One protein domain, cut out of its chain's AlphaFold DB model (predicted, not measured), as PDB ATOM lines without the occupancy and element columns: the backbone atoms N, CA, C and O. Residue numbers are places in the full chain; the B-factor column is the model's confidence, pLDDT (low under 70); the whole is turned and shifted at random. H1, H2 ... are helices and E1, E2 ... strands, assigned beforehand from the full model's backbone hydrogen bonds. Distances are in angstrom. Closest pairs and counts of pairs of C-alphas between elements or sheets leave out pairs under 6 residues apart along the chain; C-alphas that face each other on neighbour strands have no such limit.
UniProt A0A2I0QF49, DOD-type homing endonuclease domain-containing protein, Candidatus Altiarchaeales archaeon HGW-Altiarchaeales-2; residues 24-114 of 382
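Overview. This is residues 24 to 114 of the 382 residues of the protein "DOD-type homing endonuclease domain-containing protein" of Candidatus Altiarchaeales archaeon HGW-Altiarchaeales-2 (UniProt A0A2I0QF49). Two small lobes of strand stand side by side with a gap between them: the first holds E1, H1 and the hairpin of E2 and E3, the second the two hairpins E4 with E5 and E6 with E7. Residues 61 to 72 bridge the lobes, and the last residues, 108 to 114, run back from the second lobe toward the first. The printed part has 91 residues, in the order E1, H1, E2, E3, E4, E5, E6, E7; the class is mostly strand, with under half of the residues in named elements. The whole is only just compact, close to loose, with a radius of gyration of the C-alphas of 14.4 A and spans of 39 by 34 by 23 A.

Along the chain. E1, residues 30 to 33, begins at C-alpha 30 (181.537, 155.284, 288.155). H1 is residues 34 to 40, 9.9 A long. E2 is residues 45 to 50, 14.9 A, and E3 residues 55 to 60, 16.4 A. E4, residues 73 to 77, is 13.2 A long and E5, residues 83 to 87, 13.7 A. E6 is residues 91 to 94; E7, residues 97 to 100, ends at C-alpha 100 (175.839, 154.497, 314.820).

Arrangement. E1 pairs with no named strand, but its residues 31 to 32 pair antiparallel with residues 24 to 25. E1 and H1 meet only through their link. H1 has 1 of 3 O i to N i+4 pairs within hydrogen-bond range, and 3 of 4 O i to N i+3 pairs. The antiparallel hairpin E2 and E3 has N 48 and O 57 at 2.9 A. In the antiparallel hairpin E4 and E5, N 76 and O 84 are 2.8 A apart. In the antiparallel hairpin E6 and E7, N 92 and O 99 are 2.8 A apart. E5 and E6 are apart.

Size, cuts and confidence. The C-alphas of Arg 42 and Gly 107, the two farthest apart, are 39.1 A apart. The printed part has no cut, and the link from E3 to E4 is long. No printed residue is under 70 in pLDDT.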
ATOM      1  N   ILE A  24     183.253 154.489 296.401       95.56
ATOM      2  CA  ILE A  24     182.413 155.684 296.484       95.56
ATOM      3  C   ILE A  24     181.879 156.012 295.093       95.56
ATOM      4  O   ILE A  24     182.659 156.210 294.156       95.56
ATOM      5  N   LEU A  25     180.553 156.080 294.973       95.38
ATOM      6  CA  LEU A  25     179.857 156.408 293.735       95.38
ATOM      7  C   LEU A  25     180.010 157.901 293.396       95.38
ATOM      8  O   LEU A  25     179.727 158.782 294.209       95.38
ATOM      9  N   CYS A  26     180.452 158.180 292.174       95.38
ATOM     10  CA  CYS A  26     180.636 159.529 291.647       95.38
ATOM     11  C   CYS A  26     179.482 159.936 290.718       95.38
ATOM     12  O   CYS A  26     178.727 159.090 290.243       95.38
ATOM     13  N   GLU A  27     179.386 161.236 290.419       93.75
ATOM     14  CA  GLU A  27     178.305 161.873 289.640       93.75
ATOM     15  C   GLU A  27     177.921 161.129 288.353       93.75
ATOM     16  O   GLU A  27     176.751 161.078 287.988       93.75
ATOM     17  N   HIS A  28     178.894 160.535 287.664       94.44
ATOM     18  CA  HIS A  28     178.677 159.898 286.366       94.44
ATOM     19  C   HIS A  28     178.547 158.369 286.429       94.44
ATOM     20  O   HIS A  28     178.777 157.674 285.438       94.44
ATOM     21  N   GLY A  29     178.191 157.826 287.594       94.19
ATOM     22  CA  GLY A  29     177.914 156.399 287.753       94.19
ATOM     23  C   GLY A  29     179.147 155.505 287.618       94.19
ATOM     24  O   GLY A  29     179.027 154.337 287.260       94.19
ATOM     25  N   TYR A  30     180.331 156.057 287.880       96.44
ATOM     26  CA  TYR A  30     181.537 155.284 288.155       96.44
ATOM     27  C   TYR A  30     181.853 155.324 289.645       96.44
ATOM     28  O   TYR A  30     181.413 156.236 290.348       96.44
ATOM     29  N   TYR A  31     182.672 154.390 290.120       96.62
ATOM     30  CA  TYR A  31     183.179 154.419 291.484       96.62
ATOM     31  C   TYR A  31     184.695 154.588 291.550       96.62
ATOM     32  O   TYR A  31     185.446 154.177 290.663       96.62
ATOM     33  N   VAL A  32     185.142 155.181 292.652       96.12
ATOM     34  CA  VAL A  32     186.552 155.308 293.038       96.12
ATOM     35  C   VAL A  32     186.675 154.822 294.478       96.12
ATOM     36  O   VAL A  32     185.794 155.099 295.293       96.12
ATOM     37  N   LYS A  33     187.747 154.102 294.826       96.44
ATOM     38  CA  LYS A  33     187.972 153.730 296.230       96.44
ATOM     39  C   LYS A  33     188.227 154.980 297.060       96.44
ATOM     40  O   LYS A  33     188.961 155.867 296.627       96.44
ATOM     41  N   ILE A  34     187.691 155.038 298.276       95.44
ATOM     42  CA  ILE A  34     187.802 156.230 299.124       95.44
ATOM     43  C   ILE A  34     189.268 156.648 299.335       95.44
ATOM     44  O   ILE A  34     189.579 157.835 299.275       95.44
ATOM     45  N   LYS A  35     190.196 155.688 299.475       95.31
ATOM     46  CA  LYS A  35     191.636 155.970 299.619       95.31
ATOM     47  C   LYS A  35     192.255 156.696 298.419       95.31
ATOM     48  O   LYS A  35     193.202 157.456 298.600       95.31
ATOM     49  N   ASP A  36     191.717 156.516 297.215       94.69
ATOM     50  CA  ASP A  36     192.295 157.075 295.988       94.69
ATOM     51  C   ASP A  36     191.942 158.563 295.804       94.69
ATOM     52  O   ASP A  36     192.620 159.284 295.064       94.69
ATOM     53  N   PHE A  37     190.949 159.083 296.538       93.81
ATOM     54  CA  PHE A  37     190.645 160.521 296.567       93.81
ATOM     55  C   PHE A  37     191.758 161.363 297.201       93.81
ATOM     56  O   PHE A  37     191.815 162.567 296.952       93.81
ATOM     57  N   GLU A  38     192.685 160.753 297.950       91.88
ATOM     58  CA  GLU A  38     193.877 161.434 298.477       91.88
ATOM     59  C   GLU A  38     194.668 162.126 297.352       91.88
ATOM     60  O   GLU A  38     195.140 163.250 297.529       91.88
ATOM     61  N   LYS A  39     194.736 161.494 296.171       87.44
ATOM     62  CA  LYS A  39     195.442 162.007 294.985       87.44
ATOM     63  C   LYS A  39     194.497 162.478 293.872       87.44
ATOM     64  O   LYS A  39     194.825 163.422 293.163       87.44
ATOM     65  N   ASN A  40     193.305 161.881 293.755       82.75
ATOM     66  CA  ASN A  40     192.436 162.027 292.578       82.75
ATOM     67  C   ASN A  40     191.138 162.823 292.819       82.75
ATOM     68  O   ASN A  40     190.189 162.675 292.048       82.75
ATOM     69  N   ARG A  41     191.070 163.675 293.857       83.75
ATOM     70  CA  ARG A  41     189.844 164.430 294.216       83.75
ATOM     71  C   ARG A  41     189.425 165.530 293.240       83.75
ATOM     72  O   ARG A  41     188.254 165.895 293.198       83.75
ATOM     73  N   ARG A  42     190.377 166.145 292.531       82.12
ATOM     74  CA  ARG A  42     190.106 167.361 291.750       82.12
ATOM     75  C   ARG A  42     189.153 167.034 290.599       82.12
ATOM     76  O   ARG A  42     189.371 166.062 289.886       82.12
ATOM     77  N   GLY A  43     188.116 167.855 290.434       79.88
ATOM     78  CA  GLY A  43     187.145 167.718 289.345       79.88
ATOM     79  C   GLY A  43     186.160 166.554 289.494       79.88
ATOM     80  O   GLY A  43     185.435 166.280 288.547       79.88
ATOM     81  N   LYS A  44     186.124 165.873 290.650       89.25
ATOM     82  CA  LYS A  44     185.147 164.814 290.929       89.25
ATOM     83  C   LYS A  44     184.049 165.318 291.861       89.25
ATOM     84  O   LYS A  44     184.324 166.002 292.849       89.25
ATOM     85  N   SER A  45     182.826 164.910 291.552       92.69
ATOM     86  CA  SER A  45     181.632 165.128 292.364       92.69
ATOM     87  C   SER A  45     181.034 163.777 292.744       92.69
ATOM     88  O   SER A  45     181.204 162.788 292.026       92.69
ATOM     89  N   LEU A  46     180.349 163.731 293.879       94.19
ATOM     90  CA  LEU A  46     179.760 162.521 294.442       94.19
ATOM     91  C   LEU A  46     178.248 162.531 294.277       94.19
ATOM     92  O   LEU A  46     177.634 163.597 294.267       94.19
ATOM     93  N   ILE A  47     177.658 161.341 294.216       91.06
ATOM     94  CA  ILE A  47     176.220 161.188 294.416       91.06
ATOM     95  C   ILE A  47     175.960 161.064 295.917       91.06
ATOM     96  O   ILE A  47     176.536 160.204 296.581       91.06
ATOM     97  N   SER A  48     175.102 161.930 296.451       90.25
ATOM     98  CA  SER A  48     174.660 161.903 297.846       90.25
ATOM     99  C   SER A  48     173.145 161.848 297.895       90.25
ATOM    100  O   SER A  48     172.480 162.579 297.170       90.25
ATOM    101  N   TYR A  49     172.587 161.009 298.758       88.00
ATOM    102  CA  TYR A  49     171.140 160.910 298.909       88.00
ATOM    103  C   TYR A  49     170.626 161.978 299.880       88.00
ATOM    104  O   TYR A  49     171.035 162.012 301.043       88.00
ATOM    105  N   ASP A  50     169.728 162.845 299.415       87.56
ATOM    106  CA  ASP A  50     169.021 163.797 300.263       87.56
ATOM    107  C   ASP A  50     167.874 163.081 300.985       87.56
ATOM    108  O   ASP A  50     166.825 162.777 300.414       87.56
ATOM    109  N   LEU A  51     168.077 162.820 302.278       84.69
ATOM    110  CA  LEU A  51     167.099 162.166 303.148       84.69
ATOM    111  C   LEU A  51     165.817 162.982 303.360       84.69
ATOM    112  O   LEU A  51     164.788 162.406 303.710       84.69
ATOM    113  N   SER A  52     165.876 164.304 303.191       83.44
ATOM    114  CA  SER A  52     164.727 165.194 303.378       83.44
ATOM    115  C   SER A  52     163.842 165.196 302.142       83.44
ATOM    116  O   SER A  52     162.621 165.129 302.258       83.44
ATOM    117  N   ASN A  53     164.468 165.250 300.967       80.62
ATOM    118  CA  ASN A  53     163.756 165.356 299.702       80.62
ATOM    119  C   ASN A  53     163.536 164.005 298.996       80.62
ATOM    120  O   ASN A  53     162.751 163.921 298.052       80.62
ATOM    121  N   GLY A  54     164.199 162.939 299.452       81.19
ATOM    122  CA  GLY A  54     164.022 161.582 298.934       81.19
ATOM    123  C   GLY A  54     164.615 161.371 297.540       81.19
ATOM    124  O   GLY A  54     164.066 160.604 296.748       81.19
ATOM    125  N   TYR A  55     165.695 162.079 297.200       80.19
ATOM    126  CA  TYR A  55     166.388 161.897 295.927       80.19
ATOM    127  C   TYR A  55     167.887 162.137 296.023       80.19
ATOM    128  O   TYR A  55     168.384 162.800 296.926       80.19
ATOM    129  N   SER A  56     168.609 161.574 295.061       86.56
ATOM    130  CA  SER A  56     170.052 161.723 294.941       86.56
ATOM    131  C   SER A  56     170.437 163.051 294.294       86.56
ATOM    132  O   SER A  56     169.878 163.439 293.269       86.56
ATOM    133  N   GLU A  57     171.442 163.709 294.859       88.12
ATOM    134  CA  GLU A  57     172.016 164.964 294.387       88.12
ATOM    135  C   GLU A  57     173.514 164.840 294.116       88.12
ATOM    136  O   GLU A  57     174.222 164.003 294.682       88.12
ATOM    137  N   VAL A  58     174.009 165.730 293.260       91.44
ATOM    138  CA  VAL A  58     175.438 165.869 292.981       91.44
ATOM    139  C   VAL A  58     176.064 166.803 294.010       91.44
ATOM    140  O   VAL A  58     175.646 167.949 294.159       91.44
ATOM    141  N   THR A  59     177.118 166.344 294.679       91.62
ATOM    142  CA  THR A  59     177.809 167.099 295.730       91.62
ATOM    143  C   THR A  59     179.306 167.231 295.456       91.62
ATOM    144  O   THR A  59     179.956 166.327 294.930       91.62
ATOM    145  N   SER A  60     179.877 168.383 295.818       91.25
ATOM    146  CA  SER A  60     181.319 168.635 295.686       91.25
ATOM    147  C   SER A  60     182.093 168.166 296.918       91.25
ATOM    148  O   SER A  60     181.649 168.339 298.055       91.25
ATOM    149  N   ILE A  61     183.297 167.637 296.707       90.69
ATOM    150  CA  ILE A  61     184.179 167.207 297.797       90.69
ATOM    151  C   ILE A  61     184.888 168.430 298.388       90.69
ATOM    152  O   ILE A  61     185.719 169.054 297.730       90.69
ATOM    153  N   LYS A  62     184.588 168.768 299.648       87.62
ATOM    154  CA  LYS A  62     185.233 169.897 300.348       87.62
ATOM    155  C   LYS A  62     186.529 169.515 301.053       87.62
ATOM    156  O   LYS A  62     187.495 170.272 301.007       87.62
ATOM    157  N   LYS A  63     186.556 168.359 301.719       87.06
ATOM    158  CA  LYS A  63     187.706 167.868 302.492       87.06
ATOM    159  C   LYS A  63     187.822 166.353 302.364       87.06
ATOM    160  O   LYS A  63     186.824 165.667 302.178       87.06
ATOM    161  N   PHE A  64     189.048 165.860 302.490       89.56
ATOM    162  CA  PHE A  64     189.366 164.443 302.629       89.56
ATOM    163  C   PHE A  64     190.071 164.255 303.972       89.56
ATOM    164  O   PHE A  64     191.039 164.962 304.254       89.56
ATOM    165  N   ILE A  65     189.563 163.346 304.803       89.56
ATOM    166  CA  ILE A  65     190.082 163.074 306.144       89.56
ATOM    167  C   ILE A  65     190.519 161.612 306.188       89.56
ATOM    168  O   ILE A  65     189.784 160.721 305.772       89.56
ATOM    169  N   LYS A  66     191.730 161.378 306.693       90.25
ATOM    170  CA  LYS A  66     192.346 160.058 306.831       90.25
ATOM    171  C   LYS A  66     193.072 159.996 308.163       90.25
ATOM    172  O   LYS A  66     193.843 160.892 308.493       90.25
ATOM    173  N   PHE A  67     192.839 158.932 308.914       87.75
ATOM    174  CA  PHE A  67     193.480 158.687 310.201       87.75
ATOM    175  C   PHE A  67     193.425 157.193 310.514       87.75
ATOM    176  O   PHE A  67     192.691 156.428 309.887       87.75
ATOM    177  N   LYS A  68     194.228 156.779 311.491       89.12
ATOM    178  CA  LYS A  68     194.165 155.430 312.046       89.12
ATOM    179  C   LYS A  68     193.038 155.387 313.087       89.12
ATOM    180  O   LYS A  68     193.063 156.234 313.984       89.12
ATOM    181  N   PRO A  69     192.075 154.452 312.993       87.56
ATOM    182  CA  PRO A  69     190.950 154.400 313.920       87.56
ATOM    183  C   PRO A  69     191.451 154.211 315.355       87.56
ATOM    184  O   PRO A  69     192.323 153.378 315.608       87.56
ATOM    185  N   LYS A  70     190.924 155.026 316.276       87.06
ATOM    186  CA  LYS A  70     191.151 154.894 317.727       87.06
ATOM    187  C   LYS A  70     190.099 154.010 318.399       87.06
ATOM    188  O   LYS A  70     190.365 153.444 319.451       87.06
ATOM    189  N   ASN A  71     188.942 153.907 317.757       87.00
ATOM    190  CA  ASN A  71     187.780 153.159 318.201       87.00
ATOM    191  C   ASN A  71     187.700 151.810 317.477       87.00
ATOM    192  O   ASN A  71     188.454 151.559 316.527       87.00
ATOM    193  N   SER A  72     186.765 150.954 317.895       93.81
ATOM    194  CA  SER A  72     186.544 149.662 317.249       93.81
ATOM    195  C   SER A  72     186.106 149.842 315.792       93.81
ATOM    196  O   SER A  72     185.468 150.830 315.417       93.81
ATOM    197  N   VAL A  73     186.448 148.866 314.954       95.38
ATOM    198  CA  VAL A  73     186.053 148.817 313.542       95.38
ATOM    199  C   VAL A  73     185.239 147.555 313.324       95.38
ATOM    200  O   VAL A  73     185.655 146.469 313.720       95.38
ATOM    201  N   TYR A  74     184.094 147.696 312.665       96.50
ATOM    202  CA  TYR A  74     183.173 146.597 312.415       96.50
ATOM    203  C   TYR A  74     183.042 146.336 310.922       96.50
ATOM    204  O   TYR A  74     183.075 147.254 310.101       96.50
ATOM    205  N   LYS A  75     182.836 145.063 310.577       97.31
ATOM    206  CA  LYS A  75     182.364 144.641 309.262       97.31
ATOM    207  C   LYS A  75     180.873 144.336 309.366       97.31
ATOM    208  O   LYS A  75     180.483 143.410 310.072       97.31
ATOM    209  N   ILE A  76     180.059 145.122 308.675       96.50
ATOM    210  CA  ILE A  76     178.610 144.944 308.593       96.50
ATOM    211  C   ILE A  76     178.321 144.140 307.332       96.50
ATOM    212  O   ILE A  76     178.854 144.456 306.268       96.50
ATOM    213  N   ILE A  77     177.493 143.105 307.466       95.75
ATOM    214  CA  ILE A  77     177.073 142.238 306.366       95.75
ATOM    215  C   ILE A  77     175.548 142.205 306.355       95.75
ATOM    216  O   ILE A  77     174.918 141.895 307.369       95.75
ATOM    217  N   THR A  78     174.950 142.560 305.223       94.19
ATOM    218  CA  THR A  78     173.496 142.532 305.041       94.19
ATOM    219  C   THR A  78     173.036 141.132 304.632       94.19
ATOM    220  O   THR A  78     173.808 140.308 304.144       94.19
ATOM    221  N   LYS A  79     171.734 140.861 304.766       91.62
ATOM    222  CA  LYS A  79     171.139 139.607 304.274       91.62
ATOM    223  C   LYS A  79     171.262 139.449 302.751       91.62
ATOM    224  O   LYS A  79     171.308 138.334 302.253       91.62
ATOM    225  N   SER A  80     171.296 140.555 302.017       90.44
ATOM    226  CA  SER A  80     171.482 140.595 300.564       90.44
ATOM    227  C   SER A  80     172.956 140.460 300.139       90.44
ATOM    228  O   SER A  80     173.246 140.442 298.945       90.44
ATOM    229  N   GLY A  81     173.882 140.289 301.094       90.69
ATOM    230  CA  GLY A  81     175.288 139.969 300.840       90.69
ATOM    231  C   GLY A  81     176.194 141.182 300.617       90.69
ATOM    232  O   GLY A  81     177.350 141.013 300.237       90.69
ATOM    233  N   GLU A  82     175.703 142.402 300.829       93.12
ATOM    234  CA  GLU A  82     176.544 143.597 300.836       93.12
ATOM    235  C   GLU A  82     177.386 143.667 302.103       93.12
ATOM    236  O   GLU A  82     176.938 143.330 303.200       93.12
ATOM    237  N   GLU A  83     178.603 144.173 301.938       95.31
ATOM    238  CA  GLU A  83     179.565 144.322 303.014       95.31
ATOM    239  C   GLU A  83     180.073 145.757 303.071       95.31
ATOM    240  O   GLU A  83     180.398 146.359 302.045       95.31
ATOM    241  N   ILE A  84     180.193 146.293 304.281       96.38
ATOM    242  CA  ILE A  84     180.838 147.582 304.513       96.38
ATOM    243  C   ILE A  84     181.618 147.553 305.824       96.38
ATOM    244  O   ILE A  84     181.196 146.948 306.811       96.38
ATOM    245  N   THR A  85     182.787 148.188 305.830       97.12
ATOM    246  CA  THR A  85     183.646 148.287 307.012       97.12
ATOM    247  C   THR A  85     183.709 149.731 307.477       97.12
ATOM    248  O   THR A  85     184.088 150.609 306.698       97.12
ATOM    249  N   ALA A  86     183.352 149.960 308.739       95.81
ATOM    250  CA  ALA A  86     183.188 151.291 309.307       95.81
ATOM    251  C   ALA A  86     183.615 151.347 310.783       95.81
ATOM    252  O   ALA A  86     183.666 150.318 311.466       95.81
ATOM    253  N   THR A  87     183.940 152.545 311.265       95.06
ATOM    254  CA  THR A  87     184.211 152.811 312.685       95.06
ATOM    255  C   THR A  87     182.935 152.702 313.523       95.06
ATOM    256  O   THR A  87     181.828 152.835 313.005       95.06
ATOM    257  N   GLU A  88     183.076 152.431 314.823       94.44
ATOM    258  CA  GLU A  88     181.943 152.190 315.734       94.44
ATOM    259  C   GLU A  88     180.940 153.356 315.848       94.44
ATOM    260  O   GLU A  88     179.772 153.133 316.165       94.44
ATOM    261  N   ASP A  89     181.389 154.577 315.564       92.50
ATOM    262  CA  ASP A  89     180.630 155.831 315.545       92.50
ATOM    263  C   ASP A  89     180.005 156.147 314.172       92.50
ATOM    264  O   ASP A  89     179.211 157.078 314.052       92.50
ATOM    265  N   HIS A  90     180.289 155.363 313.120       93.50
ATOM    266  CA  HIS A  90     179.760 155.652 311.788       93.50
ATOM    267  C   HIS A  90     178.235 155.440 311.715       93.50
ATOM    268  O   HIS A  90     177.750 154.341 312.000       93.50
ATOM    269  N   PRO A  91     177.446 156.447 311.311       93.81
ATOM    270  CA  PRO A  91     176.000 156.342 311.260       93.81
ATOM    271  C   PRO A  91     175.533 155.679 309.965       93.81
ATOM    272  O   PRO A  91     175.951 156.054 308.871       93.81
ATOM    273  N   PHE A  92     174.585 154.757 310.084       93.81
ATOM    274  CA  PHE A  92     173.823 154.228 308.961       93.81
ATOM    275  C   PHE A  92     172.378 154.701 309.035       93.81
ATOM    276  O   PHE A  92     171.778 154.761 310.111       93.81
ATOM    277  N   TRP A  93     171.802 155.022 307.879       93.69
ATOM    278  CA  TRP A  93     170.401 155.406 307.807       93.69
ATOM    279  C   TRP A  93     169.499 154.187 308.006       93.69
ATOM    280  O   TRP A  93     169.645 153.171 307.326       93.69
ATOM    281  N   THR A  94     168.556 154.297 308.936       93.81
ATOM    282  CA  THR A  94     167.576 153.261 309.278       93.81
ATOM    283  C   THR A  94     166.172 153.874 309.351       93.81
ATOM    284  O   THR A  94     166.038 155.100 309.425       93.81
ATOM    285  N   PRO A  95     165.097 153.066 309.433       92.62
ATOM    286  CA  PRO A  95     163.752 153.584 309.703       92.62
ATOM    287  C   PRO A  95     163.634 154.403 311.002       92.62
ATOM    288  O   PRO A  95     162.718 155.211 311.133       92.62
ATOM    289  N   LYS A  96     164.560 154.218 311.955       91.75
ATOM    290  CA  LYS A  96     164.628 154.961 313.225       91.75
ATOM    291  C   LYS A  96     165.466 156.245 313.123       91.75
ATOM    292  O   LYS A  96     165.615 156.948 314.115       91.75
ATOM    293  N   GLY A  97     166.002 156.558 311.943       91.06
ATOM    294  CA  GLY A  97     166.971 157.631 311.726       91.06
ATOM    295  C   GLY A  97     168.398 157.104 311.589       91.06
ATOM    296  O   GLY A  97     168.617 155.920 311.327       91.06
ATOM    297  N   MET A  98     169.369 158.002 311.725       91.62
ATOM    298  CA  MET A  98     170.789 157.657 311.682       91.62
ATOM    299  C   MET A  98     171.186 156.930 312.972       91.62
ATOM    300  O   MET A  98     171.080 157.503 314.053       91.62
ATOM    301  N   LEU A  99     171.630 155.676 312.863       94.31
ATOM    302  CA  LEU A  99     172.131 154.883 313.988       94.31
ATOM    303  C   LEU A  99     173.609 154.567 313.789       94.31
ATOM    304  O   LEU A  99     173.995 154.027 312.755       94.31
ATOM    305  N   GLU A 100     174.425 154.880 314.791       94.88
ATOM    306  CA  GLU A 100     175.839 154.497 314.820       94.88
ATOM    307  C   GLU A 100     176.010 152.975 314.830       94.88
ATOM    308  O   GLU A 100     175.196 152.255 315.417       94.88
ATOM    309  N   VAL A 101     177.110 152.490 314.252       95.38
ATOM    310  CA  VAL A 101     177.435 151.058 314.183       95.38
ATOM    311  C   VAL A 101     177.347 150.363 315.538       95.38
ATOM    312  O   VAL A 101     176.750 149.292 315.625       95.38
ATOM    313  N   LYS A 102     177.881 150.969 316.604       94.88
ATOM    314  CA  LYS A 102     177.860 150.391 317.959       94.88
ATOM    315  C   LYS A 102     176.446 150.145 318.505       94.88
ATOM    316  O   LYS A 102     176.266 149.334 319.409       94.88
ATOM    317  N   ASN A 103     175.450 150.836 317.948       95.50
ATOM    318  CA  ASN A 103     174.044 150.735 318.327       95.50
ATOM    319  C   ASN A 103     173.227 149.853 317.365       95.50
ATOM    320  O   ASN A 103     172.054 149.582 317.639       95.50
ATOM    321  N   LEU A 104     173.812 149.401 316.248       96.00
ATOM    322  CA  LEU A 104     173.153 148.488 315.318       96.00
ATOM    323  C   LEU A 104     173.029 147.087 315.927       96.00
ATOM    324  O   LEU A 104     173.926 146.579 316.597       96.00
ATOM    325  N   LYS A 105     171.899 146.435 315.649       95.25
ATOM    326  CA  LYS A 105     171.615 145.058 316.068       95.25
ATOM    327  C   LYS A 105     171.343 144.186 314.850       95.25
ATOM    328  O   LYS A 105     170.863 144.664 313.822       95.25
ATOM    329  N   ILE A 106     171.610 142.889 314.979       96.06
ATOM    330  CA  ILE A 106     171.242 141.908 313.952       96.06
ATOM    331  C   ILE A 106     169.729 141.998 313.709       96.06
ATOM    332  O   ILE A 106     168.939 141.956 314.650       96.06
ATOM    333  N   GLY A 107     169.341 142.128 312.439       93.69
ATOM    334  CA  GLY A 107     167.946 142.289 312.022       93.69
ATOM    335  C   GLY A 107     167.490 143.738 311.827       93.69
ATOM    336  O   GLY A 107     166.380 143.941 311.334       93.69
ATOM    337  N   GLU A 108     168.317 144.740 312.153       95.00
ATOM    338  CA  GLU A 108     168.031 146.135 311.793       95.00
ATOM    339  C   GLU A 108     167.981 146.326 310.269       95.00
ATOM    340  O   GLU A 108     168.692 145.669 309.504       95.00
ATOM    341  N   LYS A 109     167.120 147.248 309.825       94.94
ATOM    342  CA  LYS A 109     166.973 147.606 308.408       94.94
ATOM    343  C   LYS A 109     167.841 148.817 308.095       94.94
ATOM    344  O   LYS A 109     167.724 149.838 308.768       94.94
ATOM    345  N   LEU A 110     168.643 148.712 307.043       94.50
ATOM    346  CA  LEU A 110     169.495 149.791 306.554       94.50
ATOM    347  C   LEU A 110     168.946 150.338 305.234       94.50
ATOM    348  O   LEU A 110     168.395 149.583 304.431       94.50
ATOM    349  N   GLY A 111     169.093 151.641 305.014       92.12
ATOM    350  CA  GLY A 111     168.917 152.248 303.698       92.12
ATOM    351  C   GLY A 111     170.032 151.791 302.760       92.12
ATOM    352  O   GLY A 111     171.200 151.781 303.151       92.12
ATOM    353  N   MET A 112     169.670 151.380 301.546       90.81
ATOM    354  CA  MET A 112     170.602 150.780 300.594       90.81
ATOM    355  C   MET A 112     170.383 151.316 299.184       90.81
ATOM    356  O   MET A 112     169.248 151.406 298.715       90.81
ATOM    357  N   GLU A 113     171.497 151.615 298.524       91.31
ATOM    358  CA  GLU A 113     171.585 151.868 297.090       91.31
ATOM    359  C   GLU A 113     172.385 150.719 296.469       91.31
ATOM    360  O   GLU A 113     173.515 150.441 296.876       91.31
ATOM    361  N   HIS A 114     171.774 150.023 295.519       94.69
ATOM    362  CA  HIS A 114     172.361 148.874 294.845       94.69
ATOM    363  C   HIS A 114     173.059 149.258 293.544       94.69
ATOM    364  O   HIS A 114     173.868 148.476 293.046       94.69
TER     365      HIS A 114